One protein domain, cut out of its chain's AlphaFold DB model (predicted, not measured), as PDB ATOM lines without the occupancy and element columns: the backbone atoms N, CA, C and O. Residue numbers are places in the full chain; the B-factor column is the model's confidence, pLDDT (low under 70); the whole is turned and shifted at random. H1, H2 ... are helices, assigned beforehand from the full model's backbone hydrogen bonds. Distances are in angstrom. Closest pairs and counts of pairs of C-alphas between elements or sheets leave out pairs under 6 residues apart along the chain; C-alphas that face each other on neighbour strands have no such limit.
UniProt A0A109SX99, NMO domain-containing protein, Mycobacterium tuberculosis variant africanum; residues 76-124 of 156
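AT A GLANCE: This is residues 76 to 124 of the 156 residues of the protein "NMO domain-containing protein" of Mycobacterium tuberculosis variant africanum (UniProt A0A109SX99). The chain makes a long, open loop round a hollow middle: H2, the longest helix, and H1 make one side, and residues 108 to 118 fold back to bring H3 to H1. The printed part has 49 residues with three named helices, H1, H2 and H3 in that order, and no named strand: all helix. It is loose, with a radius of gyration of the C-alphas of 13.2 A, and spans 41 by 19 by 13 A.

IN THESE COORDINATES: Find C-alpha 95 at (-79.024, -11.608, -9.710); from there H2 runs 18.1 A to C-alpha 107 at (-81.772, -29.458, -8.794). H1, residues 82 to 91, is 14.4 A long. H3, residues 119 to 123, ends at C-alpha 123, (-90.277, -7.847, -26.656).

HOW THE PARTS SIT: H2 is apart from H1 and from H3. Look at Ala 82 and Leu 123: H1 and H3 touch there, their closest C-alphas 6.6 A apart. In H1 and H2 every O i to N i+4 pair is within hydrogen-bond range; in H3 0 of 1 is, but 2 of 2 O i to N i+3 pairs are.

THE WHOLE: The C-alphas of Asp 77 and Gly 109 are the two farthest apart, 41.4 A. The printed part has no cut. The link from H1 to H2 is tight, that from H2 to H3 long. Residues 91 to 97, of which 95 to 97 belong to H2, stand free. In the model's B-factor column, residues 76 to 80, 82 and 113 to 124 are under 70.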
ATOM      1  N   MET A  76     -91.681   3.130 -21.846       58.03
ATOM      2  CA  MET A  76     -92.592   3.686 -22.866       58.03
ATOM      3  C   MET A  76     -92.278   5.146 -23.252       58.03
ATOM      4  O   MET A  76     -92.420   5.516 -24.410       58.03
ATOM      5  N   ASP A  77     -91.778   5.956 -22.310       57.75
ATOM      6  CA  ASP A  77     -91.315   7.335 -22.567       57.75
ATOM      7  C   ASP A  77     -89.836   7.410 -23.000       57.75
ATOM      8  O   ASP A  77     -89.278   8.495 -23.192       57.75
ATOM      9  N   SER A  78     -89.157   6.265 -23.107       59.00
ATOM     10  CA  SER A  78     -87.754   6.200 -23.501       59.00
ATOM     11  C   SER A  78     -87.644   6.009 -25.016       59.00
ATOM     12  O   SER A  78     -88.342   5.185 -25.593       59.00
ATOM     13  N   GLN A  79     -86.746   6.738 -25.682       64.12
ATOM     14  CA  GLN A  79     -86.450   6.543 -27.115       64.12
ATOM     15  C   GLN A  79     -85.544   5.319 -27.361       64.12
ATOM     16  O   GLN A  79     -84.744   5.318 -28.294       64.12
ATOM     17  N   LEU A  80     -85.603   4.316 -26.483       67.19
ATOM     18  CA  LEU A  80     -84.770   3.124 -26.579       67.19
ATOM     19  C   LEU A  80     -85.295   2.218 -27.691       67.19
ATOM     20  O   LEU A  80     -86.502   2.054 -27.867       67.19
ATOM     21  N   SER A  81     -84.378   1.594 -28.424       71.25
ATOM     22  CA  SER A  81     -84.743   0.490 -29.310       71.25
ATOM     23  C   SER A  81     -85.273  -0.702 -28.504       71.25
ATOM     24  O   SER A  81     -84.984  -0.846 -27.313       71.25
ATOM     25  N   ALA A  82     -86.014  -1.595 -29.168       67.56
ATOM     26  CA  ALA A  82     -86.507  -2.844 -28.586       67.56
ATOM     27  C   ALA A  82     -85.392  -3.610 -27.838       67.56
ATOM     28  O   ALA A  82     -85.538  -3.942 -26.661       67.56
ATOM     29  N   ASP A  83     -84.234  -3.799 -28.475       70.94
ATOM     30  CA  ASP A  83     -83.098  -4.524 -27.893       70.94
ATOM     31  C   ASP A  83     -82.500  -3.838 -26.655       70.94
ATOM     32  O   ASP A  83     -82.091  -4.502 -25.697       70.94
ATOM     33  N   GLU A  84     -82.423  -2.506 -26.656       74.00
ATOM     34  CA  GLU A  84     -81.934  -1.733 -25.510       74.00
ATOM     35  C   GLU A  84     -82.909  -1.798 -24.336       74.00
ATOM     36  O   GLU A  84     -82.490  -1.947 -23.183       74.00
ATOM     37  N   LEU A  85     -84.207  -1.747 -24.627       73.06
ATOM     38  CA  LEU A  85     -85.246  -1.896 -23.625       73.06
ATOM     39  C   LEU A  85     -85.216  -3.295 -23.002       73.06
ATOM     40  O   LEU A  85     -85.184  -3.411 -21.780       73.06
ATOM     41  N   ALA A  86     -85.118  -4.354 -23.811       72.31
ATOM     42  CA  ALA A  86     -85.007  -5.726 -23.314       72.31
ATOM     43  C   ALA A  86     -83.787  -5.914 -22.395       72.31
ATOM     44  O   ALA A  86     -83.890  -6.537 -21.335       72.31
ATOM     45  N   LYS A  87     -82.630  -5.344 -22.759       77.62
ATOM     46  CA  LYS A  87     -81.427  -5.359 -21.908       77.62
ATOM     47  C   LYS A  87     -81.629  -4.596 -20.602       77.62
ATOM     48  O   LYS A  87     -81.170  -5.055 -19.558       77.62
ATOM     49  N   THR A  88     -82.312  -3.456 -20.654       78.19
ATOM     50  CA  THR A  88     -82.607  -2.636 -19.472       78.19
ATOM     51  C   THR A  88     -83.557  -3.362 -18.525       78.19
ATOM     52  O   THR A  88     -83.258  -3.496 -17.346       78.19
ATOM     53  N   LEU A  89     -84.650  -3.930 -19.036       77.00
ATOM     54  CA  LEU A  89     -85.598  -4.705 -18.231       77.00
ATOM     55  C   LEU A  89     -84.935  -5.930 -17.589       77.00
ATOM     56  O   LEU A  89     -85.182  -6.238 -16.427       77.00
ATOM     57  N   ARG A  90     -84.036  -6.606 -18.311       78.62
ATOM     58  CA  ARG A  90     -83.257  -7.722 -17.755       78.62
ATOM     59  C   ARG A  90     -82.321  -7.291 -16.637       78.62
ATOM     60  O   ARG A  90     -82.219  -7.996 -15.640       78.62
ATOM     61  N   SER A  91     -81.650  -6.149 -16.779       83.38
ATOM     62  CA  SER A  91     -80.734  -5.653 -15.746       83.38
ATOM     63  C   SER A  91     -81.455  -5.196 -14.475       83.38
ATOM     64  O   SER A  91     -80.831  -5.111 -13.419       83.38
ATOM     65  N   MET A  92     -82.771  -4.964 -14.547       84.56
ATOM     66  CA  MET A  92     -83.608  -4.692 -13.379       84.56
ATOM     67  C   MET A  92     -83.913  -5.935 -12.539       84.56
ATOM     68  O   MET A  92     -84.343  -5.775 -11.400       84.56
ATOM     69  N   VAL A  93     -83.712  -7.153 -13.058       85.44
ATOM     70  CA  VAL A  93     -83.927  -8.388 -12.294       85.44
ATOM     71  C   VAL A  93     -82.710  -8.643 -11.393       85.44
ATOM     72  O   VAL A  93     -81.611  -8.856 -11.906       85.44
ATOM     73  N   PRO A  94     -82.863  -8.656 -10.052       91.94
ATOM     74  CA  PRO A  94     -81.772  -8.997  -9.144       91.94
ATOM     75  C   PRO A  94     -81.129 -10.348  -9.465       91.94
ATOM     76  O   PRO A  94     -81.823 -11.346  -9.665       91.94
ATOM     77  N   GLN A  95     -79.794 -10.397  -9.412       88.44
ATOM     78  CA  GLN A  95     -79.024 -11.608  -9.710       88.44
ATOM     79  C   GLN A  95     -79.456 -12.813  -8.856       88.44
ATOM     80  O   GLN A  95     -79.526 -13.926  -9.365       88.44
ATOM     81  N   GLU A  96     -79.833 -12.587  -7.594       93.38
ATOM     82  CA  GLU A  96     -80.307 -13.638  -6.684       93.38
ATOM     83  C   GLU A  96     -81.539 -14.387  -7.226       93.38
ATOM     84  O   GLU A  96     -81.647 -15.600  -7.055       93.38
ATOM     85  N   HIS A  97     -82.447 -13.705  -7.932       91.62
ATOM     86  CA  HIS A  97     -83.614 -14.354  -8.534       91.62
ATOM     87  C   HIS A  97     -83.240 -15.217  -9.739       91.62
ATOM     88  O   HIS A  97     -83.788 -16.309  -9.898       91.62
ATOM     89  N   LEU A  98     -82.290 -14.756 -10.556       86.50
ATOM     90  CA  LEU A  98     -81.772 -15.527 -11.689       86.50
ATOM     91  C   LEU A  98     -81.049 -16.786 -11.196       86.50
ATOM     92  O   LEU A  98     -81.280 -17.884 -11.704       86.50
ATOM     93  N   ASP A  99     -80.227 -16.642 -10.160       90.50
ATOM     94  CA  ASP A  99     -79.489 -17.750  -9.557       90.50
ATOM     95  C   ASP A  99     -80.435 -18.760  -8.897       90.50
ATOM     96  O   ASP A  99     -80.254 -19.970  -9.049       90.50
ATOM     97  N   PHE A 100     -81.489 -18.287  -8.225       93.00
ATOM     98  CA  PHE A 100     -82.533 -19.141  -7.665       93.00
ATOM     99  C   PHE A 100     -83.262 -19.954  -8.746       93.00
ATOM    100  O   PHE A 100     -83.425 -21.166  -8.589       93.00
ATOM    101  N   ALA A 101     -83.655 -19.322  -9.858       89.44
ATOM    102  CA  ALA A 101     -84.307 -20.009 -10.972       89.44
ATOM    103  C   ALA A 101     -83.392 -21.078 -11.595       89.44
ATOM    104  O   ALA A 101     -83.804 -22.230 -11.750       89.44
ATOM    105  N   ARG A 102     -82.122 -20.737 -11.866       89.38
ATOM    106  CA  ARG A 102     -81.118 -21.694 -12.362       89.38
ATOM    107  C   ARG A 102     -80.907 -22.853 -11.394       89.38
ATOM    108  O   ARG A 102     -80.806 -23.996 -11.830       89.38
ATOM    109  N   LYS A 103     -80.877 -22.575 -10.087       93.06
ATOM    110  CA  LYS A 103     -80.745 -23.610  -9.059       93.06
ATOM    111  C   LYS A 103     -81.916 -24.594  -9.099       93.06
ATOM    112  O   LYS A 103     -81.667 -25.792  -9.067       93.06
ATOM    113  N   ILE A 104     -83.161 -24.120  -9.200       94.44
ATOM    114  CA  ILE A 104     -84.336 -25.003  -9.310       94.44
ATOM    115  C   ILE A 104     -84.209 -25.916 -10.534       94.44
ATOM    116  O   ILE A 104     -84.394 -27.124 -10.418       94.44
ATOM    117  N   LEU A 105     -83.872 -25.357 -11.698       91.12
ATOM    118  CA  LEU A 105     -83.714 -26.143 -12.925       91.12
ATOM    119  C   LEU A 105     -82.625 -27.215 -12.760       91.12
ATOM    120  O   LEU A 105     -82.873 -28.390 -13.032       91.12
ATOM    121  N   ALA A 106     -81.467 -26.834 -12.217       91.12
ATOM    122  CA  ALA A 106     -80.355 -27.744 -11.968       91.12
ATOM    123  C   ALA A 106     -80.693 -28.846 -10.947       91.12
ATOM    124  O   ALA A 106     -80.397 -30.015 -11.195       91.12
ATOM    125  N   ASP A 107     -81.351 -28.504  -9.833       95.62
ATOM    126  CA  ASP A 107     -81.772 -29.458  -8.794       95.62
ATOM    127  C   ASP A 107     -82.695 -30.555  -9.362       95.62
ATOM    128  O   ASP A 107     -82.715 -31.680  -8.858       95.62
ATOM    129  N   HIS A 108     -83.445 -30.239 -10.421       95.31
ATOM    130  CA  HIS A 108     -84.371 -31.146 -11.095       95.31
ATOM    131  C   HIS A 108     -83.828 -31.735 -12.409       95.31
ATOM    132  O   HIS A 108     -84.562 -32.427 -13.116       95.31
ATOM    133  N   GLY A 109     -82.547 -31.511 -12.729       91.94
ATOM    134  CA  GLY A 109     -81.894 -32.062 -13.919       91.94
ATOM    135  C   GLY A 109     -82.372 -31.459 -15.243       91.94
ATOM    136  O   GLY A 109     -82.231 -32.099 -16.284       91.94
ATOM    137  N   VAL A 110     -82.949 -30.255 -15.215       89.69
ATOM    138  CA  VAL A 110     -83.343 -29.510 -16.416       89.69
ATOM    139  C   VAL A 110     -82.127 -28.731 -16.939       89.69
ATOM    140  O   VAL A 110     -81.513 -27.997 -16.160       89.69
ATOM    141  N   PRO A 111     -81.751 -28.871 -18.226       84.81
ATOM    142  CA  PRO A 111     -80.659 -28.100 -18.818       84.81
ATOM    143  C   PRO A 111     -80.885 -26.587 -18.694       84.81
ATOM    144  O   PRO A 111     -82.002 -26.105 -18.867       84.81
ATOM    145  N   VAL A 112     -79.818 -25.842 -18.403       78.62
ATOM    146  CA  VAL A 112     -79.850 -24.381 -18.175       78.62
ATOM    147  C   VAL A 112     -79.112 -23.577 -19.249       78.62
ATOM    148  O   VAL A 112     -79.104 -22.353 -19.186       78.62
ATOM    149  N   GLU A 113     -78.485 -24.250 -20.216       67.50
ATOM    150  CA  GLU A 113     -77.565 -23.641 -21.189       67.50
ATOM    151  C   GLU A 113     -78.280 -22.712 -22.191       67.50
ATOM    152  O   GLU A 113     -77.667 -21.757 -22.656       67.50
ATOM    153  N   ASP A 114     -79.592 -22.899 -22.396       60.03
ATOM    154  CA  ASP A 114     -80.411 -22.129 -23.353       60.03
ATOM    155  C   ASP A 114     -81.421 -21.173 -22.681       60.03
ATOM    156  O   ASP A 114     -82.193 -20.487 -23.349       60.03
ATOM    157  N   ALA A 115     -81.455 -21.110 -21.343       57.75
ATOM    158  CA  ALA A 115     -82.514 -20.402 -20.611       57.75
ATOM    159  C   ALA A 115     -82.499 -18.868 -20.804       57.75
ATOM    160  O   ALA A 115     -83.508 -18.205 -20.561       57.75
ATOM    161  N   ASP A 116     -81.369 -18.304 -21.239       56.53
ATOM    162  CA  ASP A 116     -81.168 -16.857 -21.367       56.53
ATOM    163  C   ASP A 116     -81.445 -16.317 -22.794       56.53
ATOM    164  O   ASP A 116     -81.535 -15.096 -22.979       56.53
ATOM    165  N   GLU A 117     -81.621 -17.174 -23.812       55.25
ATOM    166  CA  GLU A 117     -81.774 -16.734 -25.215       55.25
ATOM    167  C   GLU A 117     -83.171 -16.177 -25.552       55.25
ATOM    168  O   GLU A 117     -83.304 -15.346 -26.457       55.25
ATOM    169  N   ASP A 118     -84.198 -16.505 -24.762       53.50
ATOM    170  CA  ASP A 118     -85.619 -16.240 -25.058       53.50
ATOM    171  C   ASP A 118     -86.080 -14.780 -24.803       53.50
ATOM    172  O   ASP A 118     -87.212 -14.476 -24.422       53.50
ATOM    173  N   SER A 119     -85.180 -13.823 -25.058       51.62
ATOM    174  CA  SER A 119     -85.396 -12.361 -25.004       51.62
ATOM    175  C   SER A 119     -86.622 -11.890 -25.770       51.62
ATOM    176  O   SER A 119     -87.215 -10.865 -25.441       51.62
ATOM    177  N   LEU A 120     -86.935 -12.613 -26.842       49.19
ATOM    178  CA  LEU A 120     -87.941 -12.246 -27.825       49.19
ATOM    179  C   LEU A 120     -89.356 -12.291 -27.235       49.19
ATOM    180  O   LEU A 120     -90.214 -11.528 -27.673       49.19
ATOM    181  N   GLN A 121     -89.592 -13.084 -26.184       54.28
ATOM    182  CA  GLN A 121     -90.900 -13.139 -25.521       54.28
ATOM    183  C   GLN A 121     -91.221 -11.855 -24.741       54.28
ATOM    184  O   GLN A 121     -92.365 -11.405 -24.748       54.28
ATOM    185  N   LEU A 122     -90.213 -11.221 -24.128       52.66
ATOM    186  CA  LEU A 122     -90.361  -9.932 -23.433       52.66
ATOM    187  C   LEU A 122     -90.636  -8.778 -24.406       52.66
ATOM    188  O   LEU A 122     -91.325  -7.822 -24.055       52.66
ATOM    189  N   LEU A 123     -90.106  -8.870 -25.628       53.38
ATOM    190  CA  LEU A 123     -90.277  -7.847 -26.656       53.38
ATOM    191  C   LEU A 123     -91.706  -7.785 -27.184       53.38
ATOM    192  O   LEU A 123     -92.164  -6.693 -27.479       53.38
ATOM    193  N   GLY A 124     -92.440  -8.899 -27.221       53.44
ATOM    194  CA  GLY A 124     -93.836  -8.935 -27.673       53.44
ATOM    195  C   GLY A 124     -94.828  -8.132 -26.818       53.44
ATOM    196  O   GLY A 124     -96.016  -8.132 -27.122       53.44
TER     197      GLY A 124